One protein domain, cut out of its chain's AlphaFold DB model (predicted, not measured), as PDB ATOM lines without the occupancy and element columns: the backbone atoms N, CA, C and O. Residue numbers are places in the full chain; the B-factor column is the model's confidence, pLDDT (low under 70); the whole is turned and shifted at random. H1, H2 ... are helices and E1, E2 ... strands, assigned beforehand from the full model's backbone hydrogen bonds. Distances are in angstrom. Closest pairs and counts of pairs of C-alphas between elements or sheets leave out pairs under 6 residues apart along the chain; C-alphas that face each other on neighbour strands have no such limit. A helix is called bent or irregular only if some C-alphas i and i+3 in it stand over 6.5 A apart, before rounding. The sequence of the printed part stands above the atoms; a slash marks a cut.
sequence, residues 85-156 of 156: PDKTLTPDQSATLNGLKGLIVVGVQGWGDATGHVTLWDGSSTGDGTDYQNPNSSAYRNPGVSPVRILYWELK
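AT A GLANCE: This is residues 85 to 156 of the 156 residues of an uncharacterized protein of Pseudomonas xinjiangensis (UniProt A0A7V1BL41). What does the model look like? A twisted sheet of four strands forms a wall; the short helix H1 and the long link of residues 122 to 145 lie over one face, and the other is largely bare. What are its parts? The 72 printed residues hold, in order, E1, H1, E2, E3 and E4; the sheet runs E1, E4, E2, E3, all antiparallel. The class is mixed, helices and strands, with under half of the residues in named elements. How large is it? It is compact, with a radius of gyration of the C-alphas of 11.4 A, and spans 36 by 21 by 20 A.

HOW THE PARTS SIT: What is beside the first strand? Edge strand E1, residues 87 to 89, is antiparallel to E4, residues 146 to 154; N 89 and O 150, 2.8 A apart, are within hydrogen-bond range. Where is the helix? H1, residues 91 to 97, is on the sheet over E4, its height over the sheet 8.1 A; their closest C-alphas, of Pro 91 and Arg 149, are 5.9 A apart. H1 is irregular, C-alphas 92 and 95 being 7.5 A apart; 0 of 3 O i to N i+4 pairs and 3 of 4 O i to N i+3 pairs are within hydrogen-bond range. What follows? E2, residues 102 to 109, is antiparallel to E4, with N 105 and O 151 within hydrogen-bond range at 2.8 A; E1, H1 and E2 form a split strand-helix-strand unit, two strands running the same way with E4 between them, its crossover right-handed. E2 and edge strand E3, residues 116 to 121, form a hairpin, with N 104 and O 119 within hydrogen-bond range at 2.9 A.

IN THESE COORDINATES: Where does E1 begin? C-alpha 87 is at (-13.494, 6.682, 30.226). How long are the elements? From first to last C-alpha, E1 measures 6.2 A, H1 10.8 A, E2 22.9 A, E3 15.4 A and E4 24.3 A, ending with C-alpha 154 at (-12.676, -1.724, 27.426).

THE WHOLE: Which link is long? E3 to E4, with 24 residues between them. Is anything missing or uncertain? The printed part has no cut, and no printed residue is under 70 in pLDDT.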
ATOM      1  N   PRO A  85      -8.663   6.685  26.046       97.50
ATOM      2  CA  PRO A  85      -9.452   5.908  26.998       97.50
ATOM      3  C   PRO A  85     -10.951   6.076  26.741       97.50
ATOM      4  O   PRO A  85     -11.413   7.200  26.539       97.50
ATOM      5  N   ASP A  86     -11.714   4.989  26.857       98.12
ATOM      6  CA  ASP A  86     -13.179   5.003  26.782       98.12
ATOM      7  C   ASP A  86     -13.799   5.806  27.932       98.12
ATOM      8  O   ASP A  86     -14.875   6.395  27.798       98.12
ATOM      9  N   LYS A  87     -13.121   5.837  29.087       97.94
ATOM     10  CA  LYS A  87     -13.494   6.682  30.226       97.94
ATOM     11  C   LYS A  87     -12.265   7.310  30.873       97.94
ATOM     12  O   LYS A  87     -11.239   6.662  31.069       97.94
ATOM     13  N   THR A  88     -12.409   8.574  31.255       98.00
ATOM     14  CA  THR A  88     -11.500   9.273  32.169       98.00
ATOM     15  C   THR A  88     -12.309   9.657  33.397       98.00
ATOM     16  O   THR A  88     -13.274  10.406  33.275       98.00
ATOM     17  N   LEU A  89     -11.948   9.099  34.547       98.00
ATOM     18  CA  LEU A  89     -12.699   9.195  35.793       98.00
ATOM     19  C   LEU A  89     -11.851   9.857  36.878       98.00
ATOM     20  O   LEU A  89     -10.625   9.700  36.918       98.00
ATOM     21  N   THR A  90     -12.506  10.557  37.792       97.12
ATOM     22  CA  THR A  90     -11.914  10.941  39.074       97.12
ATOM     23  C   THR A  90     -11.986   9.768  40.067       97.12
ATOM     24  O   THR A  90     -12.758   8.827  39.858       97.12
ATOM     25  N   PRO A  91     -11.181   9.750  41.147       93.81
ATOM     26  CA  PRO A  91     -11.200   8.642  42.110       93.81
ATOM     27  C   PRO A  91     -12.568   8.387  42.769       93.81
ATOM     28  O   PRO A  91     -12.936   7.238  43.015       93.81
ATOM     29  N   ASP A  92     -13.351   9.439  43.012       95.31
ATOM     30  CA  ASP A  92     -14.724   9.363  43.531       95.31
ATOM     31  C   ASP A  92     -15.703   8.699  42.546       95.31
ATOM     32  O   ASP A  92     -16.721   8.147  42.957       95.31
ATOM     33  N   GLN A  93     -15.357   8.654  41.258       96.88
ATOM     34  CA  GLN A  93     -16.124   7.979  40.210       96.88
ATOM     35  C   GLN A  93     -15.697   6.516  39.996       96.88
ATOM     36  O   GLN A  93     -16.193   5.858  39.082       96.88
ATOM     37  N   SER A  94     -14.799   5.966  40.822       95.44
ATOM     38  CA  SER A  94     -14.298   4.587  40.672       95.44
ATOM     39  C   SER A  94     -15.406   3.523  40.645       95.44
ATOM     40  O   SER A  94     -15.274   2.531  39.932       95.44
ATOM     41  N   ALA A  95     -16.537   3.753  41.320       95.94
ATOM     42  CA  ALA A  95     -17.699   2.858  41.291       95.94
ATOM     43  C   ALA A  95     -18.316   2.678  39.887       95.94
ATOM     44  O   ALA A  95     -18.975   1.672  39.632       95.94
ATOM     45  N   THR A  96     -18.082   3.606  38.950       96.88
ATOM     46  CA  THR A  96     -18.510   3.480  37.542       96.88
ATOM     47  C   THR A  96     -17.819   2.324  36.812       96.88
ATOM     48  O   THR A  96     -18.292   1.899  35.762       96.88
ATOM     49  N   LEU A  97     -16.717   1.795  37.350       97.19
ATOM     50  CA  LEU A  97     -16.035   0.627  36.793       97.19
ATOM     51  C   LEU A  97     -16.786  -0.687  37.057       97.19
ATOM     52  O   LEU A  97     -16.522  -1.677  36.378       97.19
ATOM     53  N   ASN A  98     -17.719  -0.725  38.012       96.75
ATOM     54  CA  ASN A  98     -18.425  -1.952  38.376       96.75
ATOM     55  C   ASN A  98     -19.144  -2.569  37.165       96.75
ATOM     56  O   ASN A  98     -19.919  -1.909  36.476       96.75
ATOM     57  N   GLY A  99     -18.877  -3.850  36.909       97.19
ATOM     58  CA  GLY A  99     -19.407  -4.604  35.768       97.19
ATOM     59  C   GLY A  99     -18.683  -4.383  34.433       97.19
ATOM     60  O   GLY A  99     -18.917  -5.149  33.501       97.19
ATOM     61  N   LEU A 100     -17.789  -3.396  34.331       97.50
ATOM     62  CA  LEU A 100     -16.976  -3.155  33.134       97.50
ATOM     63  C   LEU A 100     -15.736  -4.050  33.125       97.50
ATOM     64  O   LEU A 100     -15.191  -4.335  34.180       97.50
ATOM     65  N   LYS A 101     -15.245  -4.473  31.957       97.56
ATOM     66  CA  LYS A 101     -14.059  -5.340  31.858       97.56
ATOM     67  C   LYS A 101     -13.024  -4.716  30.952       97.56
ATOM     68  O   LYS A 101     -13.315  -4.381  29.807       97.56
ATOM     69  N   GLY A 102     -11.807  -4.562  31.454       96.62
ATOM     70  CA  GLY A 102     -10.825  -3.818  30.693       96.62
ATOM     71  C   GLY A 102      -9.476  -3.640  31.355       96.62
ATOM     72  O   GLY A 102      -9.104  -4.343  32.291       96.62
ATOM     73  N   LEU A 103      -8.743  -2.661  30.847       97.00
ATOM     74  CA  LEU A 103      -7.503  -2.168  31.420       97.00
ATOM     75  C   LEU A 103      -7.784  -0.851  32.137       97.00
ATOM     76  O   LEU A 103      -8.414   0.043  31.570       97.00
ATOM     77  N   ILE A 104      -7.267  -0.709  33.357       97.50
ATOM     78  CA  ILE A 104      -7.291   0.560  34.085       97.50
ATOM     79  C   ILE A 104      -5.878   1.082  34.331       97.50
ATOM     80  O   ILE A 104      -4.955   0.331  34.641       97.50
ATOM     81  N   VAL A 105      -5.727   2.400  34.226       96.75
ATOM     82  CA  VAL A 105      -4.535   3.139  34.648       96.75
ATOM     83  C   VAL A 105      -4.942   4.114  35.738       96.75
ATOM     84  O   VAL A 105      -5.690   5.055  35.483       96.75
ATOM     85  N   VAL A 106      -4.409   3.930  36.937       96.62
ATOM     86  CA  VAL A 106      -4.607   4.835  38.068       96.62
ATOM     87  C   VAL A 106      -3.422   5.790  38.127       96.62
ATOM     88  O   VAL A 106      -2.290   5.370  38.343       96.62
ATOM     89  N   GLY A 107      -3.658   7.083  37.917       95.19
ATOM     90  CA  GLY A 107      -2.656   8.111  38.185       95.19
ATOM     91  C   GLY A 107      -2.587   8.386  39.682       95.19
ATOM     92  O   GLY A 107      -3.630   8.609  40.298       95.19
ATOM     93  N   VAL A 108      -1.382   8.402  40.246       93.94
ATOM     94  CA  VAL A 108      -1.151   8.623  41.681       93.94
ATOM     95  C   VAL A 108      -0.124   9.731  41.860       93.94
ATOM     96  O   VAL A 108       0.884   9.770  41.153       93.94
ATOM     97  N   GLN A 109      -0.389  10.633  42.799       93.50
ATOM     98  CA  GLN A 109       0.580  11.625  43.258       93.50
ATOM     99  C   GLN A 109       1.188  11.195  44.596       93.50
ATOM    100  O   GLN A 109       0.551  10.474  45.360       93.50
ATOM    101  N   GLY A 110       2.410  11.647  44.880       90.56
ATOM    102  CA  GLY A 110       3.087  11.424  46.165       90.56
ATOM    103  C   GLY A 110       3.868  10.112  46.292       90.56
ATOM    104  O   GLY A 110       4.632   9.959  47.241       90.56
ATOM    105  N   TRP A 111       3.734   9.177  45.348       87.81
ATOM    106  CA  TRP A 111       4.632   8.023  45.257       87.81
ATOM    107  C   TRP A 111       6.022   8.453  44.771       87.81
ATOM    108  O   TRP A 111       6.149   9.240  43.834       87.81
ATOM    109  N   GLY A 112       7.066   7.936  45.424       80.88
ATOM    110  CA  GLY A 112       8.461   8.259  45.097       80.88
ATOM    111  C   GLY A 112       9.035   7.430  43.945       80.88
ATOM    112  O   GLY A 112      10.005   7.840  43.318       80.88
ATOM    113  N   ASP A 113       8.434   6.279  43.655       74.31
ATOM    114  CA  ASP A 113       8.929   5.262  42.723       74.31
ATOM    115  C   ASP A 113       8.030   5.079  41.487       74.31
ATOM    116  O   ASP A 113       8.413   4.419  40.516       74.31
ATOM    117  N   ALA A 114       6.830   5.667  41.490       80.44
ATOM    118  CA  ALA A 114       5.886   5.574  40.385       80.44
ATOM    119  C   ALA A 114       4.938   6.773  40.323       80.44
ATOM    120  O   ALA A 114       4.551   7.343  41.329       80.44
ATOM    121  N   THR A 115       4.483   7.113  39.119       84.50
ATOM    122  CA  THR A 115       3.464   8.159  38.902       84.50
ATOM    123  C   THR A 115       2.046   7.585  38.794       84.50
ATOM    124  O   THR A 115       1.113   8.264  38.359       84.50
ATOM    125  N   GLY A 116       1.888   6.291  39.072       90.31
ATOM    126  CA  GLY A 116       0.636   5.576  38.897       90.31
ATOM    127  C   GLY A 116       0.802   4.064  38.800       90.31
ATOM    128  O   GLY A 116       1.890   3.518  38.982       90.31
ATOM    129  N   HIS A 117      -0.304   3.402  38.501       94.69
ATOM    130  CA  HIS A 117      -0.445   1.959  38.449       94.69
ATOM    131  C   HIS A 117      -1.264   1.552  37.223       94.69
ATOM    132  O   HIS A 117      -2.150   2.289  36.798       94.69
ATOM    133  N   VAL A 118      -0.973   0.389  36.651       95.44
ATOM    134  CA  VAL A 118      -1.723  -0.169  35.523       95.44
ATOM    135  C   VAL A 118      -2.005  -1.637  35.788       95.44
ATOM    136  O   VAL A 118      -1.104  -2.375  36.184       95.44
ATOM    137  N   THR A 119      -3.254  -2.042  35.582       96.12
ATOM    138  CA  THR A 119      -3.721  -3.403  35.863       96.12
ATOM    139  C   THR A 119      -4.954  -3.731  35.024       96.12
ATOM    140  O   THR A 119      -5.565  -2.853  34.407       96.12
ATOM    141  N   LEU A 120      -5.305  -5.014  34.977       96.56
ATOM    142  CA  LEU A 120      -6.563  -5.474  34.394       96.56
ATOM    143  C   LEU A 120      -7.685  -5.337  35.422       96.56
ATOM    144  O   LEU A 120      -7.446  -5.460  36.620       96.56
ATOM    145  N   TRP A 121      -8.900  -5.112  34.947       97.56
ATOM    146  CA  TRP A 121     -10.115  -4.974  35.737       97.56
ATOM    147  C   TRP A 121     -11.176  -5.940  35.211       97.56
ATOM    148  O   TRP A 121     -11.484  -5.936  34.017       97.56
ATOM    149  N   ASP A 122     -11.727  -6.775  36.092       96.81
ATOM    150  CA  ASP A 122     -12.671  -7.843  35.724       96.81
ATOM    151  C   ASP A 122     -14.159  -7.483  35.911       96.81
ATOM    152  O   ASP A 122     -15.035  -8.322  35.675       96.81
ATOM    153  N   GLY A 123     -14.447  -6.247  36.327       96.81
ATOM    154  CA  GLY A 123     -15.783  -5.783  36.716       96.81
ATOM    155  C   GLY A 123     -15.991  -5.674  38.220       96.81
ATOM    156  O   GLY A 123     -16.985  -5.088  38.646       96.81
ATOM    157  N   SER A 124     -15.069  -6.203  39.017       96.31
ATOM    158  CA  SER A 124     -15.157  -6.223  40.478       96.31
ATOM    159  C   SER A 124     -13.809  -6.063  41.179       96.31
ATOM    160  O   SER A 124     -13.735  -5.453  42.245       96.31
ATOM    161  N   SER A 125     -12.744  -6.597  40.589       96.50
ATOM    162  CA  SER A 125     -11.419  -6.675  41.178       96.50
ATOM    163  C   SER A 125     -10.333  -6.428  40.135       96.50
ATOM    164  O   SER A 125     -10.547  -6.546  38.922       96.50
ATOM    165  N   THR A 126      -9.156  -6.027  40.612       96.75
ATOM    166  CA  THR A 126      -7.978  -5.883  39.759       96.75
ATOM    167  C   THR A 126      -7.259  -7.220  39.617       96.75
ATOM    168  O   THR A 126      -7.204  -8.024  40.549       96.75
ATOM    169  N   GLY A 127      -6.638  -7.448  38.459       93.25
ATOM    170  CA  GLY A 127      -5.943  -8.702  38.162       93.25
ATOM    171  C   GLY A 127      -4.720  -8.975  39.045       93.25
ATOM    172  O   GLY A 127      -4.241 -10.106  39.096       93.25
ATOM    173  N   ASP A 128      -4.205  -7.961  39.744       92.00
ATOM    174  CA  ASP A 128      -3.102  -8.095  40.696       92.00
ATOM    175  C   ASP A 128      -3.515  -7.932  42.168       92.00
ATOM    176  O   ASP A 128      -2.656  -7.979  43.052       92.00
ATOM    177  N   GLY A 129      -4.819  -7.816  42.441       92.94
ATOM    178  CA  GLY A 129      -5.388  -7.747  43.789       92.94
ATOM    179  C   GLY A 129      -5.184  -6.407  44.499       92.94
ATOM    180  O   GLY A 129      -5.423  -6.315  45.701       92.94
ATOM    181  N   THR A 130      -4.723  -5.380  43.784       93.81
ATOM    182  CA  THR A 130      -4.635  -4.005  44.288       93.81
ATOM    183  C   THR A 130      -6.003  -3.315  44.269       93.81
ATOM    184  O   THR A 130      -6.909  -3.686  43.526       93.81
ATOM    185  N   ASP A 131      -6.177  -2.276  45.077       95.62
ATOM    186  CA  ASP A 131      -7.402  -1.470  45.126       95.62
ATOM    187  C   ASP A 131      -7.110   0.021  44.912       95.62
ATOM    188  O   ASP A 131      -7.835   0.884  45.391       95.62
ATOM    189  N   TYR A 132      -6.038   0.356  44.191       95.38
ATOM    190  CA  TYR A 132      -5.533   1.729  44.076       95.38
ATOM    191  C   TYR A 132      -6.501   2.700  43.383       95.38
ATOM    192  O   TYR A 132      -6.393   3.912  43.564       95.38
ATOM    193  N   GLN A 133      -7.479   2.205  42.632       95.31
ATOM    194  CA  GLN A 133      -8.582   3.007  42.103       95.31
ATOM    195  C   GLN A 133      -9.515   3.543  43.204       95.31
ATOM    196  O   GLN A 133     -10.199   4.540  42.990       95.31
ATOM    197  N   ASN A 134      -9.549   2.897  44.374       94.44
ATOM    198  CA  ASN A 134     -10.334   3.317  45.527       94.44
ATOM    199  C   ASN A 134      -9.568   4.392  46.323       94.44
ATOM    200  O   ASN A 134      -8.507   4.086  46.875       94.44
ATOM    201  N   PRO A 135     -10.092   5.624  46.468       92.19
ATOM    202  CA  PRO A 135      -9.433   6.675  47.250       92.19
ATOM    203  C   PRO A 135      -9.241   6.318  48.731       92.19
ATOM    204  O   PRO A 135      -8.389   6.907  49.386       92.19
ATOM    205  N   ASN A 136      -9.972   5.326  49.247       93.06
ATOM    206  CA  ASN A 136      -9.841   4.831  50.619       93.06
ATOM    207  C   ASN A 136      -8.866   3.645  50.761       93.06
ATOM    208  O   ASN A 136      -8.813   3.026  51.826       93.06
ATOM    209  N   SER A 137      -8.119   3.293  49.707       94.31
ATOM    210  CA  SER A 137      -7.125   2.218  49.760       94.31
ATOM    211  C   SER A 137      -6.101   2.456  50.870       94.31
ATOM    212  O   SER A 137      -5.648   3.574  51.127       94.31
ATOM    213  N   SER A 138      -5.649   1.363  51.487       92.56
ATOM    214  CA  SER A 138      -4.560   1.400  52.467       92.56
ATOM    215  C   SER A 138      -3.240   1.960  51.909       92.56
ATOM    216  O   SER A 138      -2.396   2.398  52.692       92.56
ATOM    217  N   ALA A 139      -3.085   2.015  50.581       90.31
ATOM    218  CA  ALA A 139      -1.952   2.647  49.910       90.31
ATOM    219  C   ALA A 139      -1.884   4.174  50.104       90.31
ATOM    220  O   ALA A 139      -0.827   4.765  49.886       90.31
ATOM    221  N   TYR A 140      -2.980   4.803  50.545       92.56
ATOM    222  CA  TYR A 140      -3.121   6.257  50.681       92.56
ATOM    223  C   TYR A 140      -3.186   6.730  52.138       92.56
ATOM    224  O   TYR A 140      -3.664   7.818  52.436       92.56
ATOM    225  N   ARG A 141      -2.683   5.924  53.085       89.38
ATOM    226  CA  ARG A 141      -2.609   6.317  54.506       89.38
ATOM    227  C   ARG A 141      -1.691   7.513  54.758       89.38
ATOM    228  O   ARG A 141      -1.862   8.205  55.757       89.38
ATOM    229  N   ASN A 142      -0.701   7.728  53.893       90.38
ATOM    230  CA  ASN A 142       0.125   8.927  53.938       90.38
ATOM    231  C   ASN A 142      -0.660  10.090  53.300       90.38
ATOM    232  O   ASN A 142      -0.957   9.996  52.110       90.38
ATOM    233  N   PRO A 143      -0.941  11.190  54.025       84.75
ATOM    234  CA  PRO A 143      -1.730  12.315  53.511       84.75
ATOM    235  C   PRO A 143      -1.177  12.964  52.234       84.75
ATOM    236  O   PRO A 143      -1.921  13.616  51.508       84.75
ATOM    237  N   GLY A 144       0.122  12.807  51.956       90.50
ATOM    238  CA  GLY A 144       0.748  13.308  50.728       90.50
ATOM    239  C   GLY A 144       0.532  12.424  49.496       90.50
ATOM    240  O   GLY A 144       0.974  12.798  48.412       90.50
ATOM    241  N   VAL A 145      -0.103  11.258  49.645       93.88
ATOM    242  CA  VAL A 145      -0.283  10.268  48.579       93.88
ATOM    243  C   VAL A 145      -1.764  10.080  48.298       93.88
ATOM    244  O   VAL A 145      -2.533   9.740  49.192       93.88
ATOM    245  N   SER A 146      -2.171  10.257  47.044       94.19
ATOM    246  CA  SER A 146      -3.567  10.065  46.651       94.19
ATOM    247  C   SER A 146      -3.697   9.675  45.178       94.19
ATOM    248  O   SER A 146      -2.869  10.081  44.351       94.19
ATOM    249  N   PRO A 147      -4.756   8.941  44.801       95.75
ATOM    250  CA  PRO A 147      -5.107   8.799  43.400       95.75
ATOM    251  C   PRO A 147      -5.616  10.149  42.888       95.75
ATOM    252  O   PRO A 147      -6.228  10.920  43.625       95.75
ATOM    253  N   VAL A 148      -5.351  10.447  41.619       96.19
ATOM    254  CA  VAL A 148      -5.741  11.727  40.995       96.19
ATOM    255  C   VAL A 148      -6.595  11.547  39.747       96.19
ATOM    256  O   VAL A 148      -7.320  12.459  39.364       96.19
ATOM    257  N   ARG A 149      -6.523  10.381  39.096       96.56
ATOM    258  CA  ARG A 149      -7.336  10.044  37.920       96.56
ATOM    259  C   ARG A 149      -7.331   8.548  37.664       96.56
ATOM    260  O   ARG A 149      -6.369   7.868  38.018       96.56
ATOM    261  N   ILE A 150      -8.339   8.074  36.950       97.88
ATOM    262  CA  ILE A 150      -8.416   6.716  36.428       97.88
ATOM    263  C   ILE A 150      -8.709   6.802  34.930       97.88
ATOM    264  O   ILE A 150      -9.637   7.491  34.510       97.88
ATOM    265  N   LEU A 151      -7.910   6.124  34.115       97.75
ATOM    266  CA  LEU A 151      -8.169   5.930  32.690       97.75
ATOM    267  C   LEU A 151      -8.626   4.490  32.486       97.75
ATOM    268  O   LEU A 151      -8.023   3.588  33.064       97.75
ATOM    269  N   TYR A 152      -9.651   4.279  31.674       98.12
ATOM    270  CA  TYR A 152     -10.202   2.957  31.390       98.12
ATOM    271  C   TYR A 152     -10.278   2.719  29.883       98.12
ATOM    272  O   TYR A 152     -10.743   3.593  29.150       98.12
ATOM    273  N   TRP A 153      -9.850   1.530  29.463       97.75
ATOM    274  CA  TRP A 153     -10.062   0.980  28.125       97.75
ATOM    275  C   TRP A 153     -10.811  -0.342  28.238       97.75
ATOM    276  O   TRP A 153     -10.383  -1.224  28.985       97.75
ATOM    277  N   GLU A 154     -11.900  -0.490  27.495       96.44
ATOM    278  CA  GLU A 154     -12.676  -1.724  27.426       96.44
ATOM    279  C   GLU A 154     -11.925  -2.807  26.644       96.44
ATOM    280  O   GLU A 154     -11.358  -2.556  25.580       96.44
ATOM    281  N   LEU A 155     -11.938  -4.032  27.173       91.19
ATOM    282  CA  LEU A 155     -11.445  -5.216  26.474       91.19
ATOM    283  C   LEU A 155     -12.648  -6.046  26.018       91.19
ATOM    284  O   LEU A 155     -13.476  -6.435  26.842       91.19
ATOM    285  N   LYS A 156     -12.735  -6.279  24.705       76.94
ATOM    286  CA  LYS A 156     -13.815  -7.023  24.042       76.94
ATOM    287  C   LYS A 156     -13.413  -8.464  23.763       76.94
ATOM    288  O   LYS A 156     -12.228  -8.676  23.425       76.94
TER     289      LYS A 156